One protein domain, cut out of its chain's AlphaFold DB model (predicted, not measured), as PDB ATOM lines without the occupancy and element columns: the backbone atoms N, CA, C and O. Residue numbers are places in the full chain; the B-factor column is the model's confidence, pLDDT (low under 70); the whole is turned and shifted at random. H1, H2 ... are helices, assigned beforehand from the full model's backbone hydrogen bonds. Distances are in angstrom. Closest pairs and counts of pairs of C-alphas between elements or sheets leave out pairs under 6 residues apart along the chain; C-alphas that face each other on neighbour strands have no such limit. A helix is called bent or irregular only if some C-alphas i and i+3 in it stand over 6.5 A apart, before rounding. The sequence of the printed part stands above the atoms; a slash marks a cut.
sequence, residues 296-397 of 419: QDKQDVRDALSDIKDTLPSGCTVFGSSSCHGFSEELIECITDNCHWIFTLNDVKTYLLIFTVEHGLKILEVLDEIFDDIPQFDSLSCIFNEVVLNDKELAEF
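This is residues 296 to 397 of the 419 residues of the protein "ATP-dependent DNA helicase" of Paramuricea clavata (UniProt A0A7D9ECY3). Helix H4 makes the core of a small helical domain: the H1 and H2 hairpin packs on it through H1, short H3 crosses it near its first half, and long H5 folds back beside it on another side. The last part of H5, residues 389 to 397, sticks out as a free arm, and a long loop, residues 312 to 328, joins H1 to H2. The printed part has 102 residues with five named helices, H1 to H5 in chain order, and no named strand; the class is all helix. It is compact, with a radius of gyration of the C-alphas of 14.1 A and spans of 38 by 32 by 22 A.

Start with H1, residues 296 to 311, and H2, residues 329 to 341: they are a helical hairpin and touch, closest at the C-alphas of Lys 298 and Thr 336, 5.5 A apart, at a steep tilt of 43 degrees, opposite ways. H2 is irregular, with C-alphas 337 and 340 7.6 A apart. Next come H3, residues 345 to 351, and the hub H4, residues 357 to 371, which touches H1, H3 and H5, residues 377 to 397. H3 and H4 are about perpendicular at 88 degrees; H4 touches H3 with residues 360 to 364 alone, and the closest C-alphas, of Val 348 and Gly 360, are 6.1 A apart. H1 and H4 run opposite ways at 37 degrees, only just a steep tilt; their closest C-alphas, of Ala 304 and Val 366, are 6.8 A apart. H4 and H5 are also a helical hairpin, opposite ways at 35.0 degrees, only just steep, with the closest C-alphas, of Leu 361 and Phe 384, 7.3 A apart. H2 is close but not clearly touching H3 and H4, while H5 is apart from H1, H2 and H3, and H1 is apart from H3. In H1, H3 and H4 every O i to N i+4 pair is within hydrogen-bond range; in H2 7 of 9 are, and in H5 15 of 17.

Find C-alpha 296 at (16.694, -34.081, -27.901), where H1 begins; it measures 23.0 A from first to last C-alpha. H2 measures 19.4 A, H3 10.0 A and H4 20.8 A. Look for C-alpha 357 at (16.555, -9.820, -15.675), where H4 begins. H5, the longest at 30.9 A, ends at C-alpha 397, (14.980, 10.103, -23.809).

The C-alphas of Gln 296 and Phe 397 are the two farthest apart, at 44.4 A. The printed part has no cut. The link from H1 to H2 is long, with 17 residues; the other three links are tight. In the B-factor column the mean pLDDT of the printed part is 72.6, and it is under 70 at residues 313 to 326, 353, 355, 376 and 378 to 397.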
ATOM      1  N   GLN A 296      17.405 -34.873 -26.903       90.75
ATOM      2  CA  GLN A 296      16.694 -34.081 -27.901       90.75
ATOM      3  C   GLN A 296      16.250 -32.744 -27.308       90.75
ATOM      4  O   GLN A 296      16.592 -31.713 -27.865       90.75
ATOM      5  N   ASP A 297      15.642 -32.753 -26.121       90.06
ATOM      6  CA  ASP A 297      15.192 -31.523 -25.458       90.06
ATOM      7  C   ASP A 297      16.366 -30.564 -25.193       90.06
ATOM      8  O   ASP A 297      16.245 -29.356 -25.347       90.06
ATOM      9  N   LYS A 298      17.550 -31.096 -24.844       90.19
ATOM     10  CA  LYS A 298      18.776 -30.288 -24.713       90.19
ATOM     11  C   LYS A 298      19.188 -29.621 -26.022       90.19
ATOM     12  O   LYS A 298      19.729 -28.519 -25.998       90.19
ATOM     13  N   GLN A 299      18.992 -30.308 -27.143       91.44
ATOM     14  CA  GLN A 299      19.286 -29.744 -28.449       91.44
ATOM     15  C   GLN A 299      18.257 -28.672 -28.819       91.44
ATOM     16  O   GLN A 299      18.660 -27.592 -29.231       91.44
ATOM     17  N   ASP A 300      16.974 -28.922 -28.560       92.06
ATOM     18  CA  ASP A 300      15.893 -27.971 -28.832       92.06
ATOM     19  C   ASP A 300      16.056 -26.683 -27.995       92.06
ATOM     20  O   ASP A 300      15.941 -25.578 -28.523       92.06
ATOM     21  N   VAL A 301      16.437 -26.810 -26.715       92.00
ATOM     22  CA  VAL A 301      16.781 -25.669 -25.841       92.00
ATOM     23  C   VAL A 301      17.966 -24.886 -26.400       92.00
ATOM     24  O   VAL A 301      17.933 -23.658 -26.439       92.00
ATOM     25  N   ARG A 302      19.027 -25.580 -26.829       92.75
ATOM     26  CA  ARG A 302      20.216 -24.936 -27.395       92.75
ATOM     27  C   ARG A 302      19.871 -24.155 -28.662       92.75
ATOM     28  O   ARG A 302      20.311 -23.017 -28.787       92.75
ATOM     29  N   ASP A 303      19.099 -24.755 -29.562       92.12
ATOM     30  CA  ASP A 303      18.741 -24.155 -30.846       92.12
ATOM     31  C   ASP A 303      17.858 -22.911 -30.636       92.12
ATOM     32  O   ASP A 303      18.194 -21.837 -31.134       92.12
ATOM     33  N   ALA A 304      16.828 -23.000 -29.786       92.38
ATOM     34  CA  ALA A 304      15.961 -21.864 -29.457       92.38
ATOM     35  C   ALA A 304      16.721 -20.695 -28.799       92.38
ATOM     36  O   ALA A 304      16.500 -19.525 -29.117       92.38
ATOM     37  N   LEU A 305      17.663 -20.988 -27.896       90.88
ATOM     38  CA  LEU A 305      18.493 -19.959 -27.263       90.88
ATOM     39  C   LEU A 305      19.517 -19.344 -28.230       90.88
ATOM     40  O   LEU A 305      19.871 -18.172 -28.070       90.88
ATOM     41  N   SER A 306      19.990 -20.110 -29.217       89.44
ATOM     42  CA  SER A 306      20.875 -19.615 -30.278       89.44
ATOM     43  C   SER A 306      20.134 -18.638 -31.196       89.44
ATOM     44  O   SER A 306      20.643 -17.552 -31.470       89.44
ATOM     45  N   ASP A 307      18.884 -18.948 -31.549       88.19
ATOM     46  CA  ASP A 307      18.023 -18.041 -32.313       88.19
ATOM     47  C   ASP A 307      17.786 -16.726 -31.552       88.19
ATOM     48  O   ASP A 307      17.925 -15.637 -32.115       88.19
ATOM     49  N   ILE A 308      17.514 -16.789 -30.239       84.50
ATOM     50  CA  ILE A 308      17.388 -15.582 -29.406       84.50
ATOM     51  C   ILE A 308      18.682 -14.770 -29.432       84.50
ATOM     52  O   ILE A 308      18.631 -13.558 -29.647       84.50
ATOM     53  N   LYS A 309      19.836 -15.415 -29.247       82.88
ATOM     54  CA  LYS A 309      21.148 -14.762 -29.302       82.88
ATOM     55  C   LYS A 309      21.363 -14.019 -30.625       82.88
ATOM     56  O   LYS A 309      21.816 -12.878 -30.591       82.88
ATOM     57  N   ASP A 310      20.985 -14.611 -31.753       81.69
ATOM     58  CA  ASP A 310      21.134 -13.990 -33.074       81.69
ATOM     59  C   ASP A 310      20.180 -12.800 -33.296       81.69
ATOM     60  O   ASP A 310      20.491 -11.887 -34.066       81.69
ATOM     61  N   THR A 311      19.041 -12.760 -32.595       80.50
ATOM     62  CA  THR A 311      18.110 -11.614 -32.636       80.50
ATOM     63  C   THR A 311      18.486 -10.457 -31.710       80.50
ATOM     64  O   THR A 311      17.963  -9.349 -31.875       80.50
ATOM     65  N   LEU A 312      19.372 -10.675 -30.733       73.00
ATOM     66  CA  LEU A 312      19.749  -9.633 -29.782       73.00
ATOM     67  C   LEU A 312      20.626  -8.567 -30.463       73.00
ATOM     68  O   LEU A 312      21.568  -8.896 -31.192       73.00
ATOM     69  N   PRO A 313      20.370  -7.267 -30.215       64.31
ATOM     70  CA  PRO A 313      21.153  -6.204 -30.818       64.31
ATOM     71  C   PRO A 313      22.609  -6.326 -30.369       64.31
ATOM     72  O   PRO A 313      22.950  -6.185 -29.192       64.31
ATOM     73  N   SER A 314      23.494  -6.583 -31.329       58.41
ATOM     74  CA  SER A 314      24.930  -6.483 -31.114       58.41
ATOM     75  C   SER A 314      25.263  -5.006 -30.934       58.41
ATOM     76  O   SER A 314      25.386  -4.271 -31.910       58.41
ATOM     77  N   GLY A 315      25.347  -4.544 -29.684       53.12
ATOM     78  CA  GLY A 315      25.827  -3.194 -29.401       53.12
ATOM     79  C   GLY A 315      27.182  -2.986 -30.081       53.12
ATOM     80  O   GLY A 315      28.082  -3.811 -29.917       53.12
ATOM     81  N   CYS A 316      27.321  -1.919 -30.871       42.31
ATOM     82  CA  CYS A 316      28.592  -1.559 -31.490       42.31
ATOM     83  C   CYS A 316      29.625  -1.289 -30.392       42.31
ATOM     84  O   CYS A 316      29.577  -0.250 -29.736       42.31
ATOM     85  N   THR A 317      30.577  -2.199 -30.200       43.72
ATOM     86  CA  THR A 317      31.731  -1.970 -29.330       43.72
ATOM     87  C   THR A 317      33.034  -2.204 -30.082       43.72
ATOM     88  O   THR A 317      33.156  -3.027 -30.987       43.72
ATOM     89  N   VAL A 318      34.036  -1.424 -29.687       41.06
ATOM     90  CA  VAL A 318      35.374  -1.321 -30.289       41.06
ATOM     91  C   VAL A 318      36.252  -2.561 -29.997       41.06
ATOM     92  O   VAL A 318      37.379  -2.652 -30.478       41.06
ATOM     93  N   PHE A 319      35.741  -3.562 -29.264       37.19
ATOM     94  CA  PHE A 319      36.493  -4.720 -28.751       37.19
ATOM     95  C   PHE A 319      36.105  -6.075 -29.382       37.19
ATOM     96  O   PHE A 319      36.149  -7.110 -28.724       37.19
ATOM     97  N   GLY A 320      35.804  -6.089 -30.683       43.53
ATOM     98  CA  GLY A 320      35.641  -7.320 -31.467       43.53
ATOM     99  C   GLY A 320      34.194  -7.790 -31.639       43.53
ATOM    100  O   GLY A 320      33.264  -7.257 -31.051       43.53
ATOM    101  N   SER A 321      34.008  -8.790 -32.504       44.44
ATOM    102  CA  SER A 321      32.704  -9.248 -33.012       44.44
ATOM    103  C   SER A 321      31.920 -10.169 -32.066       44.44
ATOM    104  O   SER A 321      30.983 -10.827 -32.507       44.44
ATOM    105  N   SER A 322      32.317 -10.289 -30.798       49.69
ATOM    106  CA  SER A 322      31.580 -11.088 -29.816       49.69
ATOM    107  C   SER A 322      30.433 -10.266 -29.241       49.69
ATOM    108  O   SER A 322      30.654  -9.196 -28.669       49.69
ATOM    109  N   SER A 323      29.214 -10.775 -29.395       53.59
ATOM    110  CA  SER A 323      27.984 -10.086 -29.041       53.59
ATOM    111  C   SER A 323      27.981  -9.625 -27.575       53.59
ATOM    112  O   SER A 323      27.975 -10.424 -26.639       53.59
ATOM    113  N   CYS A 324      27.998  -8.306 -27.366       55.56
ATOM    114  CA  CYS A 324      28.103  -7.683 -26.038       55.56
ATOM    115  C   CYS A 324      26.776  -7.641 -25.267       55.56
ATOM    116  O   CYS A 324      26.715  -7.077 -24.177       55.56
ATOM    117  N   HIS A 325      25.721  -8.259 -25.797       65.50
ATOM    118  CA  HIS A 325      24.444  -8.398 -25.105       65.50
ATOM    119  C   HIS A 325      24.501  -9.448 -23.981       65.50
ATOM    120  O   HIS A 325      23.480  -9.758 -23.402       65.50
ATOM    121  N   GLY A 326      25.653 -10.049 -23.653       64.94
ATOM    122  CA  GLY A 326      25.783 -10.928 -22.479       64.94
ATOM    123  C   GLY A 326      25.054 -12.276 -22.577       64.94
ATOM    124  O   GLY A 326      24.915 -12.956 -21.563       64.94
ATOM    125  N   PHE A 327      24.611 -12.672 -23.776       75.31
ATOM    126  CA  PHE A 327      24.003 -13.977 -24.067       75.31
ATOM    127  C   PHE A 327      25.009 -14.809 -24.878       75.31
ATOM    128  O   PHE A 327      24.973 -14.855 -26.105       75.31
ATOM    129  N   SER A 328      26.020 -15.340 -24.190       79.94
ATOM    130  CA  SER A 328      27.159 -16.005 -24.830       79.94
ATOM    131  C   SER A 328      26.887 -17.486 -25.112       79.94
ATOM    132  O   SER A 328      25.948 -18.064 -24.567       79.94
ATOM    133  N   GLU A 329      27.722 -18.117 -25.941       83.06
ATOM    134  CA  GLU A 329      27.599 -19.557 -26.215       83.06
ATOM    135  C   GLU A 329      27.799 -20.385 -24.939       83.06
ATOM    136  O   GLU A 329      27.093 -21.358 -24.697       83.06
ATOM    137  N   GLU A 330      28.690 -19.930 -24.057       81.38
ATOM    138  CA  GLU A 330      28.937 -20.561 -22.761       81.38
ATOM    139  C   GLU A 330      27.721 -20.457 -21.830       81.38
ATOM    140  O   GLU A 330      27.464 -21.366 -21.039       81.38
ATOM    141  N   LEU A 331      26.947 -19.364 -21.919       84.06
ATOM    142  CA  LEU A 331      25.688 -19.247 -21.185       84.06
ATOM    143  C   LEU A 331      24.659 -20.247 -21.724       84.06
ATOM    144  O   LEU A 331      24.006 -20.910 -20.923       84.06
ATOM    145  N   ILE A 332      24.547 -20.400 -23.047       88.50
ATOM    146  CA  ILE A 332      23.641 -21.370 -23.686       88.50
ATOM    147  C   ILE A 332      23.997 -22.802 -23.270       88.50
ATOM    148  O   ILE A 332      23.115 -23.573 -22.880       88.50
ATOM    149  N   GLU A 333      25.281 -23.159 -23.284       86.88
ATOM    150  CA  GLU A 333      25.753 -24.456 -22.791       86.88
ATOM    151  C   GLU A 333      25.401 -24.657 -21.313       86.88
ATOM    152  O   GLU A 333      24.839 -25.687 -20.944       86.88
ATOM    153  N   CYS A 334      25.631 -23.641 -20.478       83.94
ATOM    154  CA  CYS A 334      25.302 -23.688 -19.057       83.94
ATOM    155  C   CYS A 334      23.793 -23.860 -18.807       83.94
ATOM    156  O   CYS A 334      23.400 -24.647 -17.942       83.94
ATOM    157  N   ILE A 335      22.934 -23.183 -19.579       89.06
ATOM    158  CA  ILE A 335      21.476 -23.360 -19.512       89.06
ATOM    159  C   ILE A 335      21.104 -24.787 -19.909       89.06
ATOM    160  O   ILE A 335      20.361 -25.454 -19.193       89.06
ATOM    161  N   THR A 336      21.665 -25.287 -21.006       89.19
ATOM    162  CA  THR A 336      21.397 -26.639 -21.515       89.19
ATOM    163  C   THR A 336      21.806 -27.722 -20.508       89.19
ATOM    164  O   THR A 336      21.125 -28.739 -20.352       89.19
ATOM    165  N   ASP A 337      22.893 -27.502 -19.771       86.69
ATOM    166  CA  ASP A 337      23.367 -28.429 -18.745       86.69
ATOM    167  C   ASP A 337      22.543 -28.379 -17.454       86.69
ATOM    168  O   ASP A 337      22.378 -29.410 -16.797       86.69
ATOM    169  N   ASN A 338      21.980 -27.214 -17.116       85.62
ATOM    170  CA  ASN A 338      21.276 -26.982 -15.853       85.62
ATOM    171  C   ASN A 338      19.749 -26.854 -15.980       85.62
ATOM    172  O   ASN A 338      19.080 -26.735 -14.955       85.62
ATOM    173  N   CYS A 339      19.177 -26.945 -17.186       88.81
ATOM    174  CA  CYS A 339      17.734 -26.831 -17.459       88.81
ATOM    175  C   CYS A 339      16.863 -27.741 -16.577       88.81
ATOM    176  O   CYS A 339      15.752 -27.376 -16.212       88.81
ATOM    177  N   HIS A 340      17.408 -28.874 -16.131       89.75
ATOM    178  CA  HIS A 340      16.785 -29.786 -15.171       89.75
ATOM    179  C   HIS A 340      16.322 -29.124 -13.860       89.75
ATOM    180  O   HIS A 340      15.426 -29.664 -13.213       89.75
ATOM    181  N   TRP A 341      16.941 -28.007 -13.460       87.38
ATOM    182  CA  TRP A 341      16.775 -27.343 -12.159       87.38
ATOM    183  C   TRP A 341      16.157 -25.944 -12.249       87.38
ATOM    184  O   TRP A 341      16.003 -25.279 -11.227       87.38
ATOM    185  N   ILE A 342      15.835 -25.464 -13.450       88.50
ATOM    186  CA  ILE A 342      15.427 -24.075 -13.669       88.50
ATOM    187  C   ILE A 342      13.911 -24.018 -13.810       88.50
ATOM    188  O   ILE A 342      13.386 -24.498 -14.803       88.50
ATOM    189  N   PHE A 343      13.211 -23.434 -12.835       87.44
ATOM    190  CA  PHE A 343      11.749 -23.267 -12.874       87.44
ATOM    191  C   PHE A 343      11.300 -21.846 -12.538       87.44
ATOM    192  O   PHE A 343      10.175 -21.458 -12.822       87.44
ATOM    193  N   THR A 344      12.158 -21.051 -11.906       85.12
ATOM    194  CA  THR A 344      11.846 -19.688 -11.479       85.12
ATOM    195  C   THR A 344      12.988 -18.736 -11.807       85.12
ATOM    196  O   THR A 344      14.136 -19.143 -11.998       85.12
ATOM    197  N   LEU A 345      12.713 -17.429 -11.781       77.81
ATOM    198  CA  LEU A 345      13.755 -16.408 -11.946       77.81
ATOM    199  C   LEU A 345      14.827 -16.489 -10.845       77.81
ATOM    200  O   LEU A 345      15.976 -16.100 -11.059       77.81
ATOM    201  N   ASN A 346      14.471 -16.997  -9.663       75.06
ATOM    202  CA  ASN A 346      15.435 -17.244  -8.597       75.06
ATOM    203  C   ASN A 346      16.364 -18.419  -8.936       75.06
ATOM    204  O   ASN A 346      17.561 -18.330  -8.670       75.06
ATOM    205  N   ASP A 347      15.846 -19.474  -9.565       81.00
ATOM    206  CA  ASP A 347      16.662 -20.605 -10.026       81.00
ATOM    207  C   ASP A 347      17.616 -20.154 -11.131       81.00
ATOM    208  O   ASP A 347      18.809 -20.434 -11.055       81.00
ATOM    209  N   VAL A 348      17.137 -19.344 -12.084       80.44
ATOM    210  CA  VAL A 348      17.995 -18.710 -13.097       80.44
ATOM    211  C   VAL A 348      19.134 -17.933 -12.434       80.44
ATOM    212  O   VAL A 348      20.292 -18.156 -12.762       80.44
ATOM    213  N   LYS A 349      18.850 -17.063 -11.456       73.12
ATOM    214  CA  LYS A 349      19.892 -16.293 -10.743       73.12
ATOM    215  C   LYS A 349      20.843 -17.160  -9.913       73.12
ATOM    216  O   LYS A 349      21.950 -16.724  -9.610       73.12
ATOM    217  N   THR A 350      20.396 -18.343  -9.501       73.38
ATOM    218  CA  THR A 350      21.173 -19.261  -8.660       73.38
ATOM    219  C   THR A 350      22.104 -20.134  -9.496       73.38
ATOM    220  O   THR A 350      23.250 -20.349  -9.105       73.38
ATOM    221  N   TYR A 351      21.623 -20.632 -10.637       74.75
ATOM    222  CA  TYR A 351      22.336 -21.598 -11.474       74.75
ATOM    223  C   TYR A 351      23.011 -20.973 -12.701       74.75
ATOM    224  O   TYR A 351      23.932 -21.577 -13.244       74.75
ATOM    225  N   LEU A 352      22.594 -19.778 -13.131       77.00
ATOM    226  CA  LEU A 352      23.053 -19.140 -14.364       77.00
ATOM    227  C   LEU A 352      23.661 -17.758 -14.111       77.00
ATOM    228  O   LEU A 352      23.206 -16.980 -13.271       77.00
ATOM    229  N   LEU A 353      24.680 -17.424 -14.903       67.25
ATOM    230  CA  LEU A 353      25.332 -16.114 -14.894       67.25
ATOM    231  C   LEU A 353      24.631 -15.170 -15.878       67.25
ATOM    232  O   LEU A 353      25.140 -14.891 -16.960       67.25
ATOM    233  N   ILE A 354      23.444 -14.694 -15.501       71.88
ATOM    234  CA  ILE A 354      22.685 -13.717 -16.292       71.88
ATOM    235  C   ILE A 354      23.056 -12.274 -15.917       71.88
ATOM    236  O   ILE A 354      23.134 -11.919 -14.742       71.88
ATOM    237  N   PHE A 355      23.258 -11.425 -16.927       60.41
ATOM    238  CA  PHE A 355      23.603 -10.007 -16.737       60.41
ATOM    239  C   PHE A 355      22.382  -9.094 -16.565       60.41
ATOM    240  O   PHE A 355      22.487  -8.035 -15.950       60.41
ATOM    241  N   THR A 356      21.223  -9.502 -17.085       70.31
ATOM    242  CA  THR A 356      19.968  -8.745 -17.019       70.31
ATOM    243  C   THR A 356      18.819  -9.664 -16.619       70.31
ATOM    244  O   THR A 356      18.847 -10.874 -16.860       70.31
ATOM    245  N   VAL A 357      17.789  -9.087 -15.997       74.56
ATOM    246  CA  VAL A 357      16.555  -9.820 -15.675       74.56
ATOM    247  C   VAL A 357      15.813 -10.223 -16.951       74.56
ATOM    248  O   VAL A 357      15.230 -11.301 -16.982       74.56
ATOM    249  N   GLU A 358      15.903  -9.418 -18.013       76.50
ATOM    250  CA  GLU A 358      15.303  -9.703 -19.320       76.50
ATOM    251  C   GLU A 358      15.798 -11.031 -19.907       76.50
ATOM    252  O   GLU A 358      14.990 -11.851 -20.336       76.50
ATOM    253  N   HIS A 359      17.107 -11.306 -19.847       83.06
ATOM    254  CA  HIS A 359      17.640 -12.603 -20.272       83.06
ATOM    255  C   HIS A 359      17.085 -13.743 -19.433       83.06
ATOM    256  O   HIS A 359      16.751 -14.788 -19.974       83.06
ATOM    257  N   GLY A 360      16.945 -13.537 -18.123       84.44
ATOM    258  CA  GLY A 360      16.346 -14.543 -17.256       84.44
ATOM    259  C   GLY A 360      14.894 -14.852 -17.609       84.44
ATOM    260  O   GLY A 360      14.498 -16.009 -17.542       84.44
ATOM    261  N   LEU A 361      14.124 -13.845 -18.024       84.38
ATOM    262  CA  LEU A 361      12.749 -14.033 -18.482       84.38
ATOM    263  C   LEU A 361      12.695 -14.750 -19.838       84.38
ATOM    264  O   LEU A 361      11.952 -15.714 -19.952       84.38
ATOM    265  N   LYS A 362      13.541 -14.373 -20.808       86.44
ATOM    266  CA  LYS A 362      13.645 -15.066 -22.110       86.44
ATOM    267  C   LYS A 362      14.063 -16.532 -21.970       86.44
ATOM    268  O   LYS A 362      13.573 -17.394 -22.685       86.44
ATOM    269  N   ILE A 363      14.956 -16.835 -21.026       89.50
ATOM    270  CA  ILE A 363      15.352 -18.220 -20.731       89.50
ATOM    271  C   ILE A 363      14.161 -19.012 -20.185       89.50
ATOM    272  O   ILE A 363      13.952 -20.147 -20.594       89.50
ATOM    273  N   LEU A 364      13.382 -18.426 -19.272       89.44
ATOM    274  CA  LEU A 364      12.187 -19.080 -18.735       89.44
ATOM    275  C   LEU A 364      11.098 -19.246 -19.795       89.44
ATOM    276  O   LEU A 364      10.437 -20.269 -19.783       89.44
ATOM    277  N   GLU A 365      10.950 -18.294 -20.716       88.06
ATOM    278  CA  GLU A 365      10.050 -18.393 -21.871       88.06
ATOM    279  C   GLU A 365      10.416 -19.580 -22.769       88.06
ATOM    280  O   GLU A 365       9.574 -20.437 -22.999       88.06
ATOM    281  N   VAL A 366      11.687 -19.723 -23.162       91.12
ATOM    282  CA  VAL A 366      12.142 -20.891 -23.944       91.12
ATOM    283  C   VAL A 366      11.912 -22.205 -23.197       91.12
ATOM    284  O   VAL A 366      11.516 -23.208 -23.789       91.12
ATOM    285  N   LEU A 367      12.179 -22.230 -21.890       91.00
ATOM    286  CA  LEU A 367      11.960 -23.432 -21.089       91.00
ATOM    287  C   LEU A 367      10.466 -23.751 -20.930       91.00
ATOM    288  O   LEU A 367      10.112 -24.926 -20.916       91.00
ATOM    289  N   ASP A 368       9.594 -22.751 -20.844       90.50
ATOM    290  CA  ASP A 368       8.147 -22.966 -20.807       90.50
ATOM    291  C   ASP A 368       7.618 -23.453 -22.161       90.50
ATOM    292  O   ASP A 368       6.860 -24.413 -22.210       90.50
ATOM    293  N   GLU A 369       8.101 -22.899 -23.277       88.94
ATOM    294  CA  GLU A 369       7.725 -23.352 -24.623       88.94
ATOM    295  C   GLU A 369       8.095 -24.821 -24.886       88.94
ATOM    296  O   GLU A 369       7.374 -25.533 -25.589       88.94
ATOM    297  N   ILE A 370       9.220 -25.284 -24.331       90.75
ATOM    298  CA  ILE A 370       9.722 -26.647 -24.547       90.75
ATOM    299  C   ILE A 370       9.128 -27.643 -23.544       90.75
ATOM    300  O   ILE A 370       8.854 -28.787 -23.914       90.75
ATOM    301  N   PHE A 371       8.943 -27.246 -22.280       90.06
ATOM    302  CA  PHE A 371       8.596 -28.171 -21.194       90.06
ATOM    303  C   PHE A 371       7.221 -27.933 -20.546       90.06
ATOM    304  O   PHE A 371       6.747 -28.844 -19.866       90.06
ATOM    305  N   ASP A 372       6.583 -26.775 -20.759       87.19
ATOM    306  CA  ASP A 372       5.246 -26.400 -20.250       87.19
ATOM    307  C   ASP A 372       5.093 -26.617 -18.728       87.19
ATOM    308  O   ASP A 372       4.113 -27.175 -18.225       87.19
ATOM    309  N   ASP A 373       6.138 -26.264 -17.974       86.12
ATOM    310  CA  ASP A 373       6.281 -26.586 -16.552       86.12
ATOM    311  C   ASP A 373       6.773 -25.408 -15.690       86.12
ATOM    312  O   ASP A 373       7.111 -25.605 -14.515       86.12
ATOM    313  N   ILE A 374       6.797 -24.179 -16.228       85.81
ATOM    314  CA  ILE A 374       7.196 -22.984 -15.479       85.81
ATOM    315  C   ILE A 374       6.008 -22.461 -14.651       85.81
ATOM    316  O   ILE A 374       4.981 -22.039 -15.189       85.81
ATOM    317  N   PRO A 375       6.100 -22.432 -13.306       79.31
ATOM    318  CA  PRO A 375       4.994 -21.974 -12.478       79.31
ATOM    319  C   PRO A 375       4.720 -20.478 -12.673       79.31
ATOM    320  O   PRO A 375       5.627 -19.655 -12.580       79.31
ATOM    321  N   GLN A 376       3.437 -20.116 -12.796       69.69
ATOM    322  CA  GLN A 376       2.962 -18.722 -12.836       69.69
ATOM    323  C   GLN A 376       3.480 -17.905 -14.036       69.69
ATOM    324  O   GLN A 376       3.632 -16.685 -13.925       69.69
ATOM    325  N   PHE A 377       3.697 -18.547 -15.188       70.44
ATOM    326  CA  PHE A 377       4.165 -17.883 -16.410       70.44
ATOM    327  C   PHE A 377       3.307 -16.669 -16.828       70.44
ATOM    328  O   PHE A 377       3.852 -15.601 -17.101       70.44
ATOM    329  N   ASP A 378       1.976 -16.748 -16.702       63.38
ATOM    330  CA  ASP A 378       1.050 -15.625 -16.971       63.38
ATOM    331  C   ASP A 378       1.345 -14.353 -16.146       63.38
ATOM    332  O   ASP A 378       1.013 -13.231 -16.533       63.38
ATOM    333  N   SER A 379       1.954 -14.504 -14.965       62.94
ATOM    334  CA  SER A 379       2.366 -13.371 -14.127       62.94
ATOM    335  C   SER A 379       3.732 -12.815 -14.540       62.94
ATOM    336  O   SER A 379       3.989 -11.625 -14.353       62.94
ATOM    337  N   LEU A 380       4.595 -13.641 -15.142       62.41
ATOM    338  CA  LEU A 380       5.895 -13.233 -15.679       62.41
ATOM    339  C   LEU A 380       5.740 -12.381 -16.947       62.41
ATOM    340  O   LEU A 380       6.466 -11.397 -17.094       62.41
ATOM    341  N   SER A 381       4.747 -12.660 -17.798       57.34
ATOM    342  CA  SER A 381       4.448 -11.838 -18.984       57.34
ATOM    343  C   SER A 381       4.029 -10.401 -18.642       57.34
ATOM    344  O   SER A 381       4.331  -9.464 -19.382       57.34
ATOM    345  N   CYS A 382       3.371 -10.188 -17.495       57.16
ATOM    346  CA  CYS A 382       3.035  -8.845 -17.008       57.16
ATOM    347  C   CYS A 382       4.291  -8.056 -16.603       57.16
ATOM    348  O   CYS A 382       4.425  -6.889 -16.964       57.16
ATOM    349  N   ILE A 383       5.231  -8.714 -15.916       58.94
ATOM    350  CA  ILE A 383       6.515  -8.124 -15.504       58.94
ATOM    351  C   ILE A 383       7.377  -7.806 -16.732       58.94
ATOM    352  O   ILE A 383       8.018  -6.759 -16.784       58.94
ATOM    353  N   PHE A 384       7.366  -8.679 -17.741       56.66
ATOM    354  CA  PHE A 384       8.088  -8.469 -18.994       56.66
ATOM    355  C   PHE A 384       7.637  -7.182 -19.703       56.66
ATOM    356  O   PHE A 384       8.465  -6.363 -20.096       56.66
ATOM    357  N   ASN A 385       6.323  -6.948 -19.787       56.09
ATOM    358  CA  ASN A 385       5.770  -5.746 -20.415       56.09
ATOM    359  C   ASN A 385       6.084  -4.452 -19.642       56.09
ATOM    360  O   ASN A 385       6.346  -3.429 -20.272       56.09
ATOM    361  N   GLU A 386       6.109  -4.477 -18.305       56.78
ATOM    362  CA  GLU A 386       6.503  -3.309 -17.495       56.78
ATOM    363  C   GLU A 386       7.991  -2.952 -17.657       56.78
ATOM    364  O   GLU A 386       8.341  -1.774 -17.720       56.78
ATOM    365  N   VAL A 387       8.872  -3.951 -17.767       55.03
ATOM    366  CA  VAL A 387      10.318  -3.735 -17.955       55.03
ATOM    367  C   VAL A 387      10.620  -3.181 -19.351       55.03
ATOM    368  O   VAL A 387      11.354  -2.202 -19.472       55.03
ATOM    369  N   VAL A 388       9.994  -3.730 -20.398       53.38
ATOM    370  CA  VAL A 388      10.181  -3.278 -21.791       53.38
ATOM    371  C   VAL A 388       9.662  -1.849 -22.019       53.38
ATOM    372  O   VAL A 388      10.217  -1.114 -22.837       53.38
ATOM    373  N   LEU A 389       8.610  -1.426 -21.307       49.34
ATOM    374  CA  LEU A 389       8.091  -0.052 -21.385       49.34
ATOM    375  C   LEU A 389       9.061   0.974 -20.780       49.34
ATOM    376  O   LEU A 389       9.273   2.024 -21.385       49.34
ATOM    377  N   ASN A 390       9.703   0.651 -19.652       48.41
ATOM    378  CA  ASN A 390      10.690   1.536 -19.022       48.41
ATOM    379  C   ASN A 390      11.946   1.732 -19.891       48.41
ATOM    380  O   ASN A 390      12.487   2.835 -19.945       48.41
ATOM    381  N   ASP A 391      12.389   0.698 -20.614       43.91
ATOM    382  CA  ASP A 391      13.543   0.809 -21.519       43.91
ATOM    383  C   ASP A 391      13.221   1.598 -22.798       43.91
ATOM    384  O   ASP A 391      14.096   2.279 -23.336       43.91
ATOM    385  N   LYS A 392      11.966   1.585 -23.270       42.94
ATOM    386  CA  LYS A 392      11.532   2.457 -24.376       42.94
ATOM    387  C   LYS A 392      11.465   3.925 -23.971       42.94
ATOM    388  O   LYS A 392      11.901   4.759 -24.756       42.94
ATOM    389  N   GLU A 393      11.000   4.243 -22.762       37.06
ATOM    390  CA  GLU A 393      11.059   5.617 -22.241       37.06
ATOM    391  C   GLU A 393      12.512   6.104 -22.099       37.06
ATOM    392  O   GLU A 393      12.813   7.245 -22.439       37.06
ATOM    393  N   LEU A 394      13.441   5.231 -21.686       34.06
ATOM    394  CA  LEU A 394      14.877   5.537 -21.626       34.06
ATOM    395  C   LEU A 394      15.523   5.689 -23.016       34.06
ATOM    396  O   LEU A 394      16.391   6.546 -23.190       34.06
ATOM    397  N   ALA A 395      15.101   4.902 -24.009       34.06
ATOM    398  CA  ALA A 395      15.586   5.004 -25.386       34.06
ATOM    399  C   ALA A 395      15.026   6.236 -26.124       34.06
ATOM    400  O   ALA A 395      15.752   6.872 -26.889       34.06
ATOM    401  N   GLU A 396      13.772   6.623 -25.870       34.12
ATOM    402  CA  GLU A 396      13.186   7.866 -26.397       34.12
ATOM    403  C   GLU A 396      13.830   9.107 -25.759       34.12
ATOM    404  O   GLU A 396      14.091  10.082 -26.463       34.12
ATOM    405  N   PHE A 397      14.214   9.041 -24.477       30.23
ATOM    406  CA  PHE A 397      14.980  10.103 -23.809       30.23
ATOM    407  C   PHE A 397      16.413  10.253 -24.356       30.23
ATOM    408  O   PHE A 397      17.007  11.322 -24.256       30.23
TER     409      PHE A 397